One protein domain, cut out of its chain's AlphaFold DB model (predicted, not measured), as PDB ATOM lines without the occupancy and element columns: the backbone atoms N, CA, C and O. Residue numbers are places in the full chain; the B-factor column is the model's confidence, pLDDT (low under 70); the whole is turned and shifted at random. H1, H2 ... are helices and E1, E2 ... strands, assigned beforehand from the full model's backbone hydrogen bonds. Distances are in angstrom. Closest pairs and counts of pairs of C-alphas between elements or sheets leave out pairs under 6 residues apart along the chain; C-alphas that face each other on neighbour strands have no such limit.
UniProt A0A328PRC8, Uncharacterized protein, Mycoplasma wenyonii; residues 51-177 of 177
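What this domain is: This is residues 51 to 177 of the 177 residues of an uncharacterized protein of Mycoplasma wenyonii (UniProt A0A328PRC8). A strongly twisted sheet of six strands curls round the single helix H1 on one of its faces, and a smaller sheet of three strands, E4, E5 and E6, covers part of the other face. The two sheets make a sandwich, two sheets face to face, with their strands crossed at 83 degrees. The printed part has 127 residues, with one named helix and nine named strands in the order E1 H1 E2 E3 E4 E5 E6 E7 E8 E9; both sheets are antiparallel, ordered E1 E2 E3 E9 E8 E7 and E4 E5 E6. The class is mostly strand, though under half of the residues are in named elements. The whole is compact and rounded, with a radius of gyration of the C-alphas of 13.5 A and spans of 33 by 30 by 29 A.

Where its parts are: In the larger sheet, E1 holds residues 51 to 53, starting at C-alpha 51 (41.015, 44.322, -20.208). E2, residues 73 to 79, is 19.3 A long, and E3, residues 93 to 99, is 19.5 A. E9, residues 172 to 176, measures 13.4 A and ends at C-alpha 176 (25.237, 46.645, -19.997). E8, residues 155 to 160, measures 15.6 A, and E7 holds residues 150 to 152. H1, residues 57 to 65, is 12.4 A long. In the smaller sheet, E4, residues 117 to 124, spans 22.7 A from C-alpha 117 (39.028, 44.706, -29.971); E5, residues 127 to 134, spans 22.8 A, and E6, residues 141 to 146, 16.9 A.

How they stand to each other: In the larger sheet, whose edge strands are E1 and E7, N 51 and O 77 of E1 and E2 are 2.9 A apart, within hydrogen-bond range. So are N 96 and O 76 of the hairpin E2 and E3, at 2.8 A, N 97 and O 173 of E3 and E9, at 2.8 A, and N 160 and O 172 of E8 and E9, at 2.7 A. E7, E8 and E9 form a meander, each strand the antiparallel neighbour of the one before; N 150 and O 157 are 2.8 A apart. H1 is on this sheet, and the closest C-alphas of H1 and E7, those of Phe 62 and Trp 152, are 7.4 A apart. Every O i to N i+4 pair in H1 is within hydrogen-bond range. E4, E5 and E6 form a second meander, with N 118 and O 133 at 2.7 A and N 128 and O 145 at 2.8 A. The closest C-alphas of E6 and E8, those of Trp 145 and Val 160, are 4.8 A apart. E5 is apart from E3.

The domain as a whole: The C-alphas farthest apart, those of Ser 110 and Gly 125, are 37.9 A apart. The printed part has no cut. The links E2 to E3, E3 to E4 and E8 to E9 are long, with 13, 17 and 11 residues. The mean pLDDT of the printed part is 88.3; residues 68 to 71, 84 to 88 and 107 are under 70.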
ATOM      1  N   GLU A  51      40.258  44.838 -21.348       94.81
ATOM      2  CA  GLU A  51      41.015  44.322 -20.208       94.81
ATOM      3  C   GLU A  51      40.353  43.048 -19.675       94.81
ATOM      4  O   GLU A  51      39.134  42.993 -19.501       94.81
ATOM      5  N   VAL A  52      41.161  42.012 -19.449       92.88
ATOM      6  CA  VAL A  52      40.719  40.759 -18.836       92.88
ATOM      7  C   VAL A  52      40.585  40.963 -17.336       92.88
ATOM      8  O   VAL A  52      41.555  41.294 -16.653       92.88
ATOM      9  N   GLU A  53      39.400  40.696 -16.816       92.00
ATOM     10  CA  GLU A  53      39.076  40.866 -15.410       92.00
ATOM     11  C   GLU A  53      38.870  39.523 -14.721       92.00
ATOM     12  O   GLU A  53      38.652  38.468 -15.328       92.00
ATOM     13  N   LYS A  54      38.945  39.560 -13.393       90.00
ATOM     14  CA  LYS A  54      38.572  38.396 -12.602       90.00
ATOM     15  C   LYS A  54      37.056  38.227 -12.654       90.00
ATOM     16  O   LYS A  54      36.348  39.117 -12.197       90.00
ATOM     17  N   LEU A  55      36.594  37.039 -13.059       90.88
ATOM     18  CA  LEU A  55      35.170  36.703 -13.068       90.88
ATOM     19  C   LEU A  55      34.512  37.022 -11.716       90.88
ATOM     20  O   LEU A  55      34.920  36.502 -10.665       90.88
ATOM     21  N   SER A  56      33.508  37.895 -11.747       91.44
ATOM     22  CA  SER A  56      32.755  38.285 -10.558       91.44
ATOM     23  C   SER A  56      31.934  37.101 -10.026       91.44
ATOM     24  O   SER A  56      31.508  36.218 -10.772       91.44
ATOM     25  N   LYS A  57      31.671  37.065  -8.711       91.44
ATOM     26  CA  LYS A  57      30.836  35.998  -8.114       91.44
ATOM     27  C   LYS A  57      29.411  36.000  -8.664       91.44
ATOM     28  O   LYS A  57      28.753  34.964  -8.690       91.44
ATOM     29  N   GLU A  58      28.926  37.173  -9.040       91.62
ATOM     30  CA  GLU A  58      27.598  37.348  -9.608       91.62
ATOM     31  C   GLU A  58      27.531  36.793 -11.030       91.62
ATOM     32  O   GLU A  58      26.609  36.039 -11.343       91.62
ATOM     33  N   HIS A  59      28.551  37.060 -11.847       91.69
ATOM     34  CA  HIS A  59      28.664  36.517 -13.200       91.69
ATOM     35  C   HIS A  59      28.904  35.004 -13.185       91.69
ATOM     36  O   HIS A  59      28.340  34.276 -13.999       91.69
ATOM     37  N   GLU A  60      29.669  34.496 -12.215       91.19
ATOM     38  CA  GLU A  60      29.816  33.056 -11.983       91.19
ATOM     39  C   GLU A  60      28.458  32.405 -11.668       91.19
ATOM     40  O   GLU A  60      28.085  31.401 -12.279       91.19
ATOM     41  N   ALA A  61      27.671  33.005 -10.766       91.56
ATOM     42  CA  ALA A  61      26.328  32.526 -10.446       91.56
ATOM     43  C   ALA A  61      25.384  32.581 -11.660       91.56
ATOM     44  O   ALA A  61      24.612  31.641 -11.886       91.56
ATOM     45  N   PHE A  62      25.476  33.638 -12.472       92.38
ATOM     46  CA  PHE A  62      24.736  33.751 -13.724       92.38
ATOM     47  C   PHE A  62      25.090  32.610 -14.687       92.38
ATOM     48  O   PHE A  62      24.194  31.883 -15.119       92.38
ATOM     49  N   LEU A  63      26.375  32.380 -14.974       92.06
ATOM     50  CA  LEU A  63      26.824  31.317 -15.884       92.06
ATOM     51  C   LEU A  63      26.377  29.925 -15.408       92.06
ATOM     52  O   LEU A  63      25.923  29.099 -16.210       92.06
ATOM     53  N   LEU A  64      26.418  29.674 -14.096       90.56
ATOM     54  CA  LEU A  64      25.878  28.447 -13.504       90.56
ATOM     55  C   LEU A  64      24.364  28.308 -13.750       90.56
ATOM     56  O   LEU A  64      23.909  27.221 -14.116       90.56
ATOM     57  N   SER A  65      23.590  29.395 -13.628       90.62
ATOM     58  CA  SER A  65      22.141  29.395 -13.908       90.62
ATOM     59  C   SER A  65      21.815  29.054 -15.368       90.62
ATOM     60  O   SER A  65      20.831  28.366 -15.646       90.62
ATOM     61  N   GLN A  66      22.689  29.451 -16.299       88.56
ATOM     62  CA  GLN A  66      22.556  29.169 -17.729       88.56
ATOM     63  C   GLN A  66      22.965  27.733 -18.105       88.56
ATOM     64  O   GLN A  66      22.978  27.386 -19.286       88.56
ATOM     65  N   LYS A  67      23.303  26.884 -17.118       82.38
ATOM     66  CA  LYS A  67      23.876  25.536 -17.308       82.38
ATOM     67  C   LYS A  67      25.181  25.551 -18.115       82.38
ATOM     68  O   LYS A  67      25.552  24.547 -18.714       82.38
ATOM     69  N   GLN A  68      25.886  26.681 -18.097       69.56
ATOM     70  CA  GLN A  68      27.157  26.888 -18.789       69.56
ATOM     71  C   GLN A  68      28.373  26.528 -17.918       69.56
ATOM     72  O   GLN A  68      29.507  26.672 -18.358       69.56
ATOM     73  N   GLY A  69      28.157  26.001 -16.705       54.41
ATOM     74  CA  GLY A  69      29.209  25.705 -15.721       54.41
ATOM     75  C   GLY A  69      30.258  24.657 -16.120       54.41
ATOM     76  O   GLY A  69      31.166  24.403 -15.336       54.41
ATOM     77  N   GLY A  70      30.142  24.032 -17.297       60.28
ATOM     78  CA  GLY A  70      31.162  23.137 -17.856       60.28
ATOM     79  C   GLY A  70      32.146  23.812 -18.821       60.28
ATOM     80  O   GLY A  70      33.133  23.187 -19.196       60.28
ATOM     81  N   SER A  71      31.884  25.057 -19.225       68.81
ATOM     82  CA  SER A  71      32.691  25.808 -20.191       68.81
ATOM     83  C   SER A  71      33.492  26.897 -19.474       68.81
ATOM     84  O   SER A  71      32.966  27.572 -18.591       68.81
ATOM     85  N   PHE A  72      34.759  27.089 -19.848       85.69
ATOM     86  CA  PHE A  72      35.579  28.177 -19.310       85.69
ATOM     87  C   PHE A  72      35.153  29.513 -19.930       85.69
ATOM     88  O   PHE A  72      35.125  29.653 -21.157       85.69
ATOM     89  N   TYR A  73      34.825  30.483 -19.076       91.88
ATOM     90  CA  TYR A  73      34.478  31.849 -19.463       91.88
ATOM     91  C   TYR A  73      35.488  32.837 -18.898       91.88
ATOM     92  O   TYR A  73      35.972  32.680 -17.777       91.88
ATOM     93  N   VAL A  74      35.754  33.879 -19.677       92.44
ATOM     94  CA  VAL A  74      36.602  35.007 -19.301       92.44
ATOM     95  C   VAL A  74      35.746  36.263 -19.290       92.44
ATOM     96  O   VAL A  74      35.022  36.527 -20.249       92.44
ATOM     97  N   GLU A  75      35.831  37.022 -18.204       94.44
ATOM     98  CA  GLU A  75      35.218  38.340 -18.105       94.44
ATOM     99  C   GLU A  75      36.158  39.380 -18.708       94.44
ATOM    100  O   GLU A  75      37.347  39.421 -18.383       94.44
ATOM    101  N   ILE A  76      35.637  40.185 -19.629       95.00
ATOM    102  CA  ILE A  76      36.411  41.184 -20.357       95.00
ATOM    103  C   ILE A  76      35.634  42.491 -20.341       95.00
ATOM    104  O   ILE A  76      34.510  42.544 -20.838       95.00
ATOM    105  N   ILE A  77      36.248  43.541 -19.805       95.31
ATOM    106  CA  ILE A  77      35.700  44.895 -19.856       95.31
ATOM    107  C   ILE A  77      36.296  45.592 -21.067       95.31
ATOM    108  O   ILE A  77      37.514  45.603 -21.250       95.31
ATOM    109  N   CYS A  78      35.437  46.173 -21.890       94.56
ATOM    110  CA  CYS A  78      35.814  46.844 -23.117       94.56
ATOM    111  C   CYS A  78      35.325  48.290 -23.127       94.56
ATOM    112  O   CYS A  78      34.254  48.614 -22.617       94.56
ATOM    113  N   ASP A  79      36.124  49.145 -23.753       92.81
ATOM    114  CA  ASP A  79      35.876  50.561 -23.956       92.81
ATOM    115  C   ASP A  79      36.072  50.900 -25.441       92.81
ATOM    116  O   ASP A  79      37.026  50.461 -26.083       92.81
ATOM    117  N   ASN A  80      35.162  51.680 -26.008       90.69
ATOM    118  CA  ASN A  80      35.257  52.264 -27.339       90.69
ATOM    119  C   ASN A  80      35.678  51.273 -28.444       90.69
ATOM    120  O   ASN A  80      36.637  51.507 -29.186       90.69
ATOM    121  N   THR A  81      34.987  50.137 -28.542       91.06
ATOM    122  CA  THR A  81      35.302  49.092 -29.531       91.06
ATOM    123  C   THR A  81      34.668  49.347 -30.899       91.06
ATOM    124  O   THR A  81      35.159  48.844 -31.909       91.06
ATOM    125  N   SER A  82      33.586  50.125 -30.953       89.88
ATOM    126  CA  SER A  82      32.737  50.268 -32.140       89.88
ATOM    127  C   SER A  82      33.387  51.097 -33.253       89.88
ATOM    128  O   SER A  82      33.674  52.284 -33.097       89.88
ATOM    129  N   VAL A  83      33.555  50.488 -34.429       84.94
ATOM    130  CA  VAL A  83      34.064  51.148 -35.637       84.94
ATOM    131  C   VAL A  83      32.891  51.622 -36.495       84.94
ATOM    132  O   VAL A  83      32.263  50.836 -37.204       84.94
ATOM    133  N   GLY A  84      32.633  52.931 -36.462       66.81
ATOM    134  CA  GLY A  84      31.506  53.557 -37.158       66.81
ATOM    135  C   GLY A  84      30.226  53.436 -36.337       66.81
ATOM    136  O   GLY A  84      29.482  52.476 -36.486       66.81
ATOM    137  N   ALA A  85      29.989  54.409 -35.455       60.44
ATOM    138  CA  ALA A  85      28.820  54.428 -34.581       60.44
ATOM    139  C   ALA A  85      27.526  54.528 -35.408       60.44
ATOM    140  O   ALA A  85      27.264  55.549 -36.049       60.44
ATOM    141  N   GLY A  86      26.739  53.454 -35.400       61.94
ATOM    142  CA  GLY A  86      25.406  53.382 -35.988       61.94
ATOM    143  C   GLY A  86      24.355  53.064 -34.925       61.94
ATOM    144  O   GLY A  86      24.673  52.818 -33.762       61.94
ATOM    145  N   ALA A  87      23.080  53.063 -35.315       58.84
ATOM    146  CA  ALA A  87      22.034  52.517 -34.455       58.84
ATOM    147  C   ALA A  87      22.318  51.026 -34.186       58.84
ATOM    148  O   ALA A  87      22.667  50.299 -35.113       58.84
ATOM    149  N   GLY A  88      22.183  50.592 -32.929       66.50
ATOM    150  CA  GLY A  88      22.472  49.213 -32.516       66.50
ATOM    151  C   GLY A  88      23.942  48.924 -32.203       66.50
ATOM    152  O   GLY A  88      24.283  47.768 -31.975       66.50
ATOM    153  N   SER A  89      24.808  49.945 -32.184       81.19
ATOM    154  CA  SER A  89      26.192  49.760 -31.755       81.19
ATOM    155  C   SER A  89      26.312  49.410 -30.278       81.19
ATOM    156  O   SER A  89      25.523  49.893 -29.461       81.19
ATOM    157  N   LEU A  90      27.335  48.623 -29.930       87.00
ATOM    158  CA  LEU A  90      27.662  48.388 -28.523       87.00
ATOM    159  C   LEU A  90      27.917  49.723 -27.802       87.00
ATOM    160  O   LEU A  90      28.487  50.641 -28.415       87.00
ATOM    161  N   PRO A  91      27.514  49.843 -26.519       88.06
ATOM    162  CA  PRO A  91      27.788  51.024 -25.711       88.06
ATOM    163  C   PRO A  91      29.278  51.357 -25.651       88.06
ATOM    164  O   PRO A  91      30.135  50.540 -25.978       88.06
ATOM    165  N   HIS A  92      29.593  52.574 -25.203       88.50
ATOM    166  CA  HIS A  92      30.985  53.000 -25.077       88.50
ATOM    167  C   HIS A  92      31.769  52.078 -24.142       88.50
ATOM    168  O   HIS A  92      32.846  51.641 -24.514       88.50
ATOM    169  N   ILE A  93      31.192  51.730 -22.990       91.81
ATOM    170  CA  ILE A  93      31.753  50.776 -22.037       91.81
ATOM    171  C   ILE A  93      30.786  49.605 -21.920       91.81
ATOM    172  O   ILE A  93      29.583  49.816 -21.764       91.81
ATOM    173  N   TRP A  94      31.305  48.387 -21.996       93.62
ATOM    174  CA  TRP A  94      30.516  47.169 -21.850       93.62
ATOM    175  C   TRP A  94      31.378  46.026 -21.327       93.62
ATOM    176  O   TRP A  94      32.601  46.017 -21.494       93.62
ATOM    177  N   THR A  95      30.720  45.042 -20.724       95.62
ATOM    178  CA  THR A  95      31.373  43.840 -20.202       95.62
ATOM    179  C   THR A  95      30.933  42.635 -21.021       95.62
ATOM    180  O   THR A  95      29.763  42.502 -21.379       95.62
ATOM    181  N   GLY A  96      31.869  41.757 -21.366       95.62
ATOM    182  CA  GLY A  96      31.600  40.521 -22.087       95.62
ATOM    183  C   GLY A  96      32.057  39.297 -21.305       95.62
ATOM    184  O   GLY A  96      33.198  39.241 -20.850       95.62
ATOM    185  N   LEU A  97      31.195  38.285 -21.208       95.25
ATOM    186  CA  LEU A  97      31.568  36.946 -20.750       95.25
ATOM    187  C   LEU A  97      31.857  36.076 -21.974       95.25
ATOM    188  O   LEU A  97      30.945  35.532 -22.607       95.25
ATOM    189  N   PHE A  98      33.136  35.959 -22.316       94.00
ATOM    190  CA  PHE A  98      33.599  35.254 -23.504       94.00
ATOM    191  C   PHE A  98      33.880  33.781 -23.206       94.00
ATOM    192  O   PHE A  98      34.698  33.487 -22.333       94.00
ATOM    193  N   PRO A  99      33.299  32.838 -23.970       92.62
ATOM    194  CA  PRO A  99      33.790  31.469 -23.996       92.62
ATOM    195  C   PRO A  99      35.264  31.439 -24.416       92.62
ATOM    196  O   PRO A  99      35.625  32.033 -25.437       92.62
ATOM    197  N   ALA A 100      36.103  30.691 -23.695       90.44
ATOM    198  CA  ALA A 100      37.548  30.605 -23.955       90.44
ATOM    199  C   ALA A 100      37.877  30.288 -25.420       90.44
ATOM    200  O   ALA A 100      38.817  30.826 -25.989       90.44
ATOM    201  N   GLN A 101      37.071  29.434 -26.054       90.00
ATOM    202  CA  GLN A 101      37.253  29.007 -27.444       90.00
ATOM    203  C   GLN A 101      37.229  30.153 -28.470       90.00
ATOM    204  O   GLN A 101      37.720  29.968 -29.584       90.00
ATOM    205  N   LEU A 102      36.670  31.316 -28.111       92.38
ATOM    206  CA  LEU A 102      36.652  32.515 -28.954       92.38
ATOM    207  C   LEU A 102      37.937  33.343 -28.849       92.38
ATOM    208  O   LEU A 102      38.173  34.221 -29.680       92.38
ATOM    209  N   LEU A 103      38.757  33.090 -27.832       92.25
ATOM    210  CA  LEU A 103      39.897  33.919 -27.464       92.25
ATOM    211  C   LEU A 103      41.199  33.300 -27.972       92.25
ATOM    212  O   LEU A 103      41.373  32.081 -27.954       92.25
ATOM    213  N   ALA A 104      42.137  34.139 -28.412       88.81
ATOM    214  CA  ALA A 104      43.388  33.695 -29.034       88.81
ATOM    215  C   ALA A 104      44.241  32.829 -28.096       88.81
ATOM    216  O   ALA A 104      44.827  31.837 -28.523       88.81
ATOM    217  N   ASN A 105      44.262  33.190 -26.812       82.69
ATOM    218  CA  ASN A 105      45.013  32.484 -25.776       82.69
ATOM    219  C   ASN A 105      44.138  31.502 -24.978       82.69
ATOM    220  O   ASN A 105      44.629  30.882 -24.035       82.69
ATOM    221  N   GLY A 106      42.861  31.336 -25.342       78.25
ATOM    222  CA  GLY A 106      41.933  30.432 -24.663       78.25
ATOM    223  C   GLY A 106      41.895  30.644 -23.149       78.25
ATOM    224  O   GLY A 106      41.615  31.737 -22.668       78.25
ATOM    225  N   GLU A 107      42.216  29.584 -22.405       69.62
ATOM    226  CA  GLU A 107      42.272  29.581 -20.934       69.62
ATOM    227  C   GLU A 107      43.545  30.225 -20.355       69.62
ATOM    228  O   GLU A 107      43.670  30.377 -19.144       69.62
ATOM    229  N   SER A 108      44.511  30.592 -21.204       75.12
ATOM    230  CA  SER A 108      45.814  31.136 -20.788       75.12
ATOM    231  C   SER A 108      45.853  32.665 -20.713       75.12
ATOM    232  O   SER A 108      46.935  33.232 -20.565       75.12
ATOM    233  N   LEU A 109      44.704  33.340 -20.832       78.81
ATOM    234  CA  LEU A 109      44.629  34.784 -20.623       78.81
ATOM    235  C   LEU A 109      44.907  35.124 -19.160       78.81
ATOM    236  O   LEU A 109      44.328  34.535 -18.244       78.81
ATOM    237  N   SER A 110      45.803  36.081 -18.948       84.50
ATOM    238  CA  SER A 110      46.115  36.564 -17.603       84.50
ATOM    239  C   SER A 110      45.136  37.662 -17.194       84.50
ATOM    240  O   SER A 110      44.720  38.470 -18.016       84.50
ATOM    241  N   ILE A 111      44.785  37.722 -15.910       87.81
ATOM    242  CA  ILE A 111      44.053  38.874 -15.361       87.81
ATOM    243  C   ILE A 111      44.908  40.134 -15.587       87.81
ATOM    244  O   ILE A 111      46.135  40.054 -15.500       87.81
ATOM    245  N   GLU A 112      44.265  41.265 -15.885       89.00
ATOM    246  CA  GLU A 112      44.881  42.547 -16.273       89.00
ATOM    247  C   GLU A 112      45.564  42.522 -17.661       89.00
ATOM    248  O   GLU A 112      46.180  43.508 -18.083       89.00
ATOM    249  N   GLU A 113      45.465  41.418 -18.414       90.25
ATOM    250  CA  GLU A 113      45.902  41.386 -19.810       90.25
ATOM    251  C   GLU A 113      45.019  42.316 -20.647       90.25
ATOM    252  O   GLU A 113      43.793  42.276 -20.573       90.25
ATOM    253  N   THR A 114      45.654  43.160 -21.463       92.88
ATOM    254  CA  THR A 114      44.956  44.130 -22.312       92.88
ATOM    255  C   THR A 114      45.171  43.826 -23.786       92.88
ATOM    256  O   THR A 114      46.256  43.417 -24.211       92.88
ATOM    257  N   PHE A 115      44.131  44.036 -24.588       92.38
ATOM    258  CA  PHE A 115      44.194  43.869 -26.036       92.38
ATOM    259  C   PHE A 115      43.255  44.838 -26.751       92.38
ATOM    260  O   PHE A 115      42.392  45.467 -26.144       92.38
ATOM    261  N   ASN A 116      43.450  44.974 -28.063       93.25
ATOM    262  CA  ASN A 116      42.546  45.744 -28.909       93.25
ATOM    263  C   ASN A 116      41.468  44.844 -29.508       93.25
ATOM    264  O   ASN A 116      41.800  43.824 -30.132       93.25
ATOM    265  N   LEU A 117      40.219  45.271 -29.362       94.56
ATOM    266  CA  LEU A 117      39.028  44.706 -29.971       94.56
ATOM    267  C   LEU A 117      38.294  45.791 -30.763       94.56
ATOM    268  O   LEU A 117      37.975  46.862 -30.252       94.56
ATOM    269  N   GLU A 118      38.013  45.485 -32.017       95.00
ATOM    270  CA  GLU A 118      37.140  46.241 -32.898       95.00
ATOM    271  C   GLU A 118      35.808  45.499 -32.999       95.00
ATOM    272  O   GLU A 118      35.775  44.283 -33.228       95.00
ATOM    273  N   THR A 119      34.714  46.241 -32.864       94.12
ATOM    274  CA  THR A 119      33.361  45.757 -33.113       94.12
ATOM    275  C   THR A 119      32.746  46.500 -34.284       94.12
ATOM    276  O   THR A 119      32.927  47.708 -34.451       94.12
ATOM    277  N   LYS A 120      32.040  45.765 -35.139       92.75
ATOM    278  CA  LYS A 120      31.263  46.342 -36.233       92.75
ATOM    279  C   LYS A 120      29.870  45.751 -36.229       92.75
ATOM    280  O   LYS A 120      29.717  44.542 -36.403       92.75
ATOM    281  N   ASP A 121      28.888  46.626 -36.103       89.25
ATOM    282  CA  ASP A 121      27.492  46.241 -35.978       89.25
ATOM    283  C   ASP A 121      26.748  46.419 -37.301       89.25
ATOM    284  O   ASP A 121      27.007  47.341 -38.083       89.25
ATOM    285  N   ALA A 122      25.831  45.499 -37.567       88.12
ATOM    286  CA  ALA A 122      24.898  45.546 -38.678       88.12
ATOM    287  C   ALA A 122      23.531  45.062 -38.186       88.12
ATOM    288  O   ALA A 122      23.347  43.881 -37.888       88.12
ATOM    289  N   SER A 123      22.569  45.976 -38.105       83.38
ATOM    290  CA  SER A 123      21.207  45.664 -37.666       83.38
ATOM    291  C   SER A 123      20.323  45.299 -38.853       83.38
ATOM    292  O   SER A 123      20.328  45.978 -39.881       83.38
ATOM    293  N   THR A 124      19.553  44.220 -38.723       80.62
ATOM    294  CA  THR A 124      18.529  43.812 -39.695       80.62
ATOM    295  C   THR A 124      17.240  43.484 -38.945       80.62
ATOM    296  O   THR A 124      17.078  42.378 -38.437       80.62
ATOM    297  N   GLY A 125      16.325  44.456 -38.866       83.06
ATOM    298  CA  GLY A 125      15.147  44.357 -37.996       83.06
ATOM    299  C   GLY A 125      15.561  44.350 -36.523       83.06
ATOM    300  O   GLY A 125      16.383  45.175 -36.127       83.06
ATOM    301  N   ASP A 126      15.036  43.393 -35.758       86.12
ATOM    302  CA  ASP A 126      15.301  43.245 -34.316       86.12
ATOM    303  C   ASP A 126      16.590  42.461 -34.009       86.12
ATOM    304  O   ASP A 126      17.008  42.356 -32.857       86.12
ATOM    305  N   ILE A 127      17.245  41.917 -35.042       89.06
ATOM    306  CA  ILE A 127      18.494  41.165 -34.907       89.06
ATOM    307  C   ILE A 127      19.673  42.088 -35.203       89.06
ATOM    308  O   ILE A 127      19.800  42.654 -36.297       89.06
ATOM    309  N   VAL A 128      20.588  42.175 -34.245       91.12
ATOM    310  CA  VAL A 128      21.881  42.836 -34.387       91.12
ATOM    311  C   VAL A 128      22.945  41.782 -34.661       91.12
ATOM    312  O   VAL A 128      23.087  40.805 -33.924       91.12
ATOM    313  N   LYS A 129      23.707  41.971 -35.740       92.94
ATOM    314  CA  LYS A 129      24.929  41.209 -35.995       92.94
ATOM    315  C   LYS A 129      26.138  42.040 -35.595       92.94
ATOM    316  O   LYS A 129      26.344  43.108 -36.162       92.94
ATOM    317  N   THR A 130      26.966  41.518 -34.700       93.44
ATOM    318  CA  THR A 130      28.214  42.158 -34.266       93.44
ATOM    319  C   THR A 130      29.397  41.324 -34.721       93.44
ATOM    320  O   THR A 130      29.539  40.161 -34.343       93.44
ATOM    321  N   THR A 131      30.261  41.915 -35.542       94.94
ATOM    322  CA  THR A 131      31.563  41.341 -35.894       94.94
ATOM    323  C   THR A 131      32.593  41.755 -34.855       94.94
ATOM    324  O   THR A 131      32.828  42.947 -34.685       94.94
ATOM    325  N   PHE A 132      33.236  40.785 -34.216       95.56
ATOM    326  CA  PHE A 132      34.319  40.958 -33.255       95.56
ATOM    327  C   PHE A 132      35.652  40.634 -33.929       95.56
ATOM    328  O   PHE A 132      35.834  39.548 -34.488       95.56
ATOM    329  N   LYS A 133      36.598  41.571 -33.875       95.25
ATOM    330  CA  LYS A 133      37.915  41.429 -34.499       95.25
ATOM    331  C   LYS A 133      38.986  42.034 -33.610       95.25
ATOM    332  O   LYS A 133      38.900  43.188 -33.225       95.25
ATOM    333  N   GLY A 134      40.047  41.295 -33.328       93.31
ATOM    334  CA  GLY A 134      41.125  41.814 -32.495       93.31
ATOM    335  C   GLY A 134      42.183  40.767 -32.223       93.31
ATOM    336  O   GLY A 134      41.971  39.589 -32.489       93.31
ATOM    337  N   LYS A 135      43.324  41.185 -31.669       88.56
ATOM    338  CA  LYS A 135      44.400  40.245 -31.301       88.56
ATOM    339  C   LYS A 135      44.027  39.331 -30.131       88.56
ATOM    340  O   LYS A 135      44.627  38.275 -30.000       88.56
ATOM    341  N   GLY A 136      43.064  39.738 -29.302       89.25
ATOM    342  CA  GLY A 136      42.528  38.891 -28.235       89.25
ATOM    343  C   GLY A 136      41.573  37.806 -28.737       89.25
ATOM    344  O   GLY A 136      41.302  36.861 -28.005       89.25
ATOM    345  N   MET A 137      41.102  37.896 -29.986       93.62
ATOM    346  CA  MET A 137      40.193  36.915 -30.582       93.62
ATOM    347  C   MET A 137      40.982  35.853 -31.346       93.62
ATOM    348  O   MET A 137      41.946  36.174 -32.042       93.62
ATOM    349  N   LYS A 138      40.547  34.593 -31.256       93.00
ATOM    350  CA  LYS A 138      41.137  33.479 -32.014       93.00
ATOM    351  C   LYS A 138      41.042  33.717 -33.521       93.00
ATOM    352  O   LYS A 138      41.979  33.444 -34.265       93.00
ATOM    353  N   GLU A 139      39.911  34.261 -33.949       94.06
ATOM    354  CA  GLU A 139      39.634  34.661 -35.319       94.06
ATOM    355  C   GLU A 139      38.604  35.794 -35.343       94.06
ATOM    356  O   GLU A 139      38.046  36.176 -34.313       94.06
ATOM    357  N   THR A 140      38.360  36.364 -36.524       95.56
ATOM    358  CA  THR A 140      37.250  37.311 -36.689       95.56
ATOM    359  C   THR A 140      35.943  36.539 -36.680       95.56
ATOM    360  O   THR A 140      35.755  35.655 -37.512       95.56
ATOM    361  N   ILE A 141      35.031  36.897 -35.781       95.31
ATOM    362  CA  ILE A 141      33.773  36.176 -35.601       95.31
ATOM    363  C   ILE A 141      32.583  37.126 -35.635       95.31
ATOM    364  O   ILE A 141      32.662  38.242 -35.134       95.31
ATOM    365  N   THR A 142      31.470  36.685 -36.218       95.50
ATOM    366  CA  THR A 142      30.208  37.433 -36.193       95.50
ATOM    367  C   THR A 142      29.206  36.720 -35.304       95.50
ATOM    368  O   THR A 142      28.862  35.566 -35.554       95.50
ATOM    369  N   GLY A 143      28.762  37.415 -34.262       95.19
ATOM    370  CA  GLY A 143      27.671  36.985 -33.403       95.19
ATOM    371  C   GLY A 143      26.358  37.662 -33.783       95.19
ATOM    372  O   GLY A 143      26.361  38.744 -34.367       95.19
ATOM    373  N   ALA A 144      25.242  37.027 -33.445       94.25
ATOM    374  CA  ALA A 144      23.895  37.554 -33.601       94.25
ATOM    375  C   ALA A 144      23.181  37.575 -32.246       94.25
ATOM    376  O   ALA A 144      23.215  36.580 -31.508       94.25
ATOM    377  N   TRP A 145      22.539  38.696 -31.942       93.81
ATOM    378  CA  TRP A 145      21.763  38.908 -30.726       93.81
ATOM    379  C   TRP A 145      20.525  39.757 -31.009       93.81
ATOM    380  O   TRP A 145      20.477  40.509 -31.980       93.81
ATOM    381  N   GLU A 146      19.514  39.593 -30.167       89.75
ATOM    382  CA  GLU A 146      18.277  40.373 -30.191       89.75
ATOM    383  C   GLU A 146      18.327  41.418 -29.077       89.75
ATOM    384  O   GLU A 146      19.066  41.263 -28.104       89.75
ATOM    385  N   THR A 147      17.531  42.477 -29.192       78.81
ATOM    386  CA  THR A 147      17.468  43.532 -28.165       78.81
ATOM    387  C   THR A 147      16.898  43.056 -26.829       78.81
ATOM    388  O   THR A 147      17.000  43.769 -25.832       78.81
ATOM    389  N   ASP A 148      16.310  41.862 -26.797       84.00
ATOM    390  CA  ASP A 148      15.827  41.239 -25.574       84.00
ATOM    391  C   ASP A 148      16.999  40.890 -24.649       84.00
ATOM    392  O   ASP A 148      17.983  40.249 -25.030       84.00
ATOM    393  N   SER A 149      16.877  41.313 -23.391       89.25
ATOM    394  CA  SER A 149      17.901  41.119 -22.368       89.25
ATOM    395  C   SER A 149      17.350  40.377 -21.157       89.25
ATOM    396  O   SER A 149      16.176  40.511 -20.803       89.25
ATOM    397  N   ILE A 150      18.216  39.624 -20.494       92.00
ATOM    398  CA  ILE A 150      17.956  38.985 -19.210       92.00
ATOM    399  C   ILE A 150      18.391  39.961 -18.118       92.00
ATOM    400  O   ILE A 150      19.559  40.336 -18.064       92.00
ATOM    401  N   SER A 151      17.480  40.347 -17.229       91.75
ATOM    402  CA  SER A 151      17.848  41.105 -16.029       91.75
ATOM    403  C   SER A 151      18.483  40.179 -14.995       91.75
ATOM    404  O   SER A 151      17.874  39.176 -14.604       91.75
ATOM    405  N   TRP A 152      19.683  40.517 -14.532       90.69
ATOM    406  CA  TRP A 152      20.387  39.783 -13.483       90.69
ATOM    407  C   TRP A 152      21.084  40.768 -12.549       90.69
ATOM    408  O   TRP A 152      22.048  41.416 -12.936       90.69
ATOM    409  N   GLY A 153      20.562  40.908 -11.328       88.06
ATOM    410  CA  GLY A 153      21.040  41.941 -10.411       88.06
ATOM    411  C   GLY A 153      20.783  43.341 -10.966       88.06
ATOM    412  O   GLY A 153      19.637  43.677 -11.271       88.06
ATOM    413  N   GLU A 154      21.845  44.136 -11.074       87.25
ATOM    414  CA  GLU A 154      21.818  45.479 -11.677       87.25
ATOM    415  C   GLU A 154      22.065  45.452 -13.197       87.25
ATOM    416  O   GLU A 154      21.880  46.471 -13.858       87.25
ATOM    417  N   ASP A 155      22.398  44.287 -13.762       88.00
ATOM    418  CA  ASP A 155      22.856  44.173 -15.143       88.00
ATOM    419  C   ASP A 155      21.747  43.746 -16.110       88.00
ATOM    420  O   ASP A 155      20.884  42.904 -15.818       88.00
ATOM    421  N   SER A 156      21.826  44.293 -17.323       92.19
ATOM    422  CA  SER A 156      21.104  43.809 -18.498       92.19
ATOM    423  C   SER A 156      22.037  42.920 -19.321       92.19
ATOM    424  O   SER A 156      23.055  43.385 -19.835       92.19
ATOM    425  N   ILE A 157      21.710  41.626 -19.421       94.25
ATOM    426  CA  ILE A 157      22.546  40.620 -20.087       94.25
ATOM    427  C   ILE A 157      21.917  40.172 -21.401       94.25
ATOM    428  O   ILE A 157      20.847  39.562 -21.425       94.25
ATOM    429  N   THR A 158      22.633  40.377 -22.498       94.69
ATOM    430  CA  THR A 158      22.218  39.981 -23.839       94.69
ATOM    431  C   THR A 158      23.029  38.778 -24.333       94.69
ATOM    432  O   THR A 158      24.251  38.863 -24.490       94.69
ATOM    433  N   PRO A 159      22.379  37.633 -24.605       94.62
ATOM    434  CA  PRO A 159      23.047  36.470 -25.166       94.62
ATOM    435  C   PRO A 159      23.336  36.647 -26.661       94.62
ATOM    436  O   PRO A 159      22.442  36.894 -27.466       94.62
ATOM    437  N   VAL A 160      24.579  36.394 -27.046       95.31
ATOM    438  CA  VAL A 160      25.066  36.383 -28.424       95.31
ATOM    439  C   VAL A 160      25.285  34.945 -28.874       95.31
ATOM    440  O   VAL A 160      26.007  34.164 -28.248       95.31
ATOM    441  N   SER A 161      24.652  34.594 -29.987       94.62
ATOM    442  CA  SER A 161      24.792  33.302 -30.659       94.62
ATOM    443  C   SER A 161      25.669  33.419 -31.904       94.62
ATOM    444  O   SER A 161      25.848  34.508 -32.440       94.62
ATOM    445  N   PHE A 162      26.201  32.299 -32.394       94.00
ATOM    446  CA  PHE A 162      27.096  32.270 -33.555       94.00
ATOM    447  C   PHE A 162      26.525  31.363 -34.656       94.00
ATOM    448  O   PHE A 162      27.064  30.287 -34.909       94.00
ATOM    449  N   PRO A 163      25.415  31.758 -35.311       88.81
ATOM    450  CA  PRO A 163      24.700  30.894 -36.256       88.81
ATOM    451  C   PRO A 163      25.546  30.498 -37.473       88.81
ATOM    452  O   PRO A 163      25.377  29.409 -38.013       88.81
ATOM    453  N   ASP A 164      26.485  31.360 -37.865       88.62
ATOM    454  CA  ASP A 164      27.378  31.137 -39.002       88.62
ATOM    455  C   ASP A 164      28.595  30.252 -38.633       88.62
ATOM    456  O   ASP A 164      29.387  29.907 -39.506       88.62
ATOM    457  N   ASN A 165      28.742  29.858 -37.358       88.25
ATOM    458  CA  ASN A 165      29.830  29.013 -36.847       88.25
ATOM    459  C   ASN A 165      29.278  27.901 -35.928       88.25
ATOM    460  O   ASN A 165      29.344  28.018 -34.703       88.25
ATOM    461  N   PRO A 166      28.745  26.799 -36.489       85.06
ATOM    462  CA  PRO A 166      28.021  25.773 -35.727       85.06
ATOM    463  C   PRO A 166      28.887  24.992 -34.724       85.06
ATOM    464  O   PRO A 166      28.351  24.346 -33.826       85.06
ATOM    465  N   GLU A 167      30.214  25.049 -34.850       86.00
ATOM    466  CA  GLU A 167      31.152  24.469 -33.878       86.00
ATOM    467  C   GLU A 167      31.138  25.223 -32.536       86.00
ATOM    468  O   GLU A 167      31.529  24.684 -31.500       86.00
ATOM    469  N   ILE A 168      30.652  26.467 -32.535       86.50
ATOM    470  CA  ILE A 168      30.600  27.340 -31.368       86.50
ATOM    471  C   ILE A 168      29.218  27.209 -30.732       86.50
ATOM    472  O   ILE A 168      28.270  27.923 -31.049       86.50
ATOM    473  N   THR A 169      29.112  26.259 -29.808       86.00
ATOM    474  CA  THR A 169      27.863  25.951 -29.094       86.00
ATOM    475  C   THR A 169      27.620  26.848 -27.880       86.00
ATOM    476  O   THR A 169      26.477  27.046 -27.468       86.00
ATOM    477  N   ASN A 170      28.690  27.406 -27.308       90.44
ATOM    478  CA  ASN A 170      28.628  28.322 -26.175       90.44
ATOM    479  C   ASN A 170      28.285  29.739 -26.644       90.44
ATOM    480  O   ASN A 170      28.822  30.222 -27.642       90.44
ATOM    481  N   LYS A 171      27.413  30.412 -25.892       93.31
ATOM    482  CA  LYS A 171      27.022  31.799 -26.157       93.31
ATOM    483  C   LYS A 171      28.053  32.759 -25.570       93.31
ATOM    484  O   LYS A 171      28.601  32.492 -24.508       93.31
ATOM    485  N   LEU A 172      28.282  33.881 -26.240       94.88
ATOM    486  CA  LEU A 172      28.884  35.059 -25.612       94.88
ATOM    487  C   LEU A 172      27.767  35.803 -24.876       94.88
ATOM    488  O   LEU A 172      26.638  35.827 -25.356       94.88
ATOM    489  N   TYR A 173      28.054  36.404 -23.729       95.44
ATOM    490  CA  TYR A 173      27.086  37.254 -23.037       95.44
ATOM    491  C   TYR A 173      27.623  38.676 -22.974       95.44
ATOM    492  O   TYR A 173      28.734  38.884 -22.497       95.44
ATOM    493  N   LEU A 174      26.850  39.626 -23.488       95.00
ATOM    494  CA  LEU A 174      27.132  41.055 -23.407       95.00
ATOM    495  C   LEU A 174      26.359  41.635 -22.232       95.00
ATOM    496  O   LEU A 174      25.200  41.282 -22.036       95.00
ATOM    497  N   MET A 175      26.997  42.494 -21.456       93.19
ATOM    498  CA  MET A 175      26.440  43.050 -20.233       93.19
ATOM    499  C   MET A 175      26.533  44.567 -20.292       93.19
ATOM    500  O   MET A 175      27.585  45.132 -20.620       93.19
ATOM    501  N   PHE A 176      25.406  45.202 -19.990       86.50
ATOM    502  CA  PHE A 176      25.237  46.645 -19.997       86.50
ATOM    503  C   PHE A 176      24.761  47.090 -18.610       86.50
ATOM    504  O   PHE A 176      23.829  46.494 -18.061       86.50
ATOM    505  N   HIS A 177      25.429  48.113 -18.071       77.94
ATOM    506  CA  HIS A 177      25.135  48.752 -16.784       77.94
ATOM    507  C   HIS A 177      24.358  50.060 -16.989       77.94
ATOM    508  O   HIS A 177      24.591  50.724 -18.030       77.94
TER     509      HIS A 177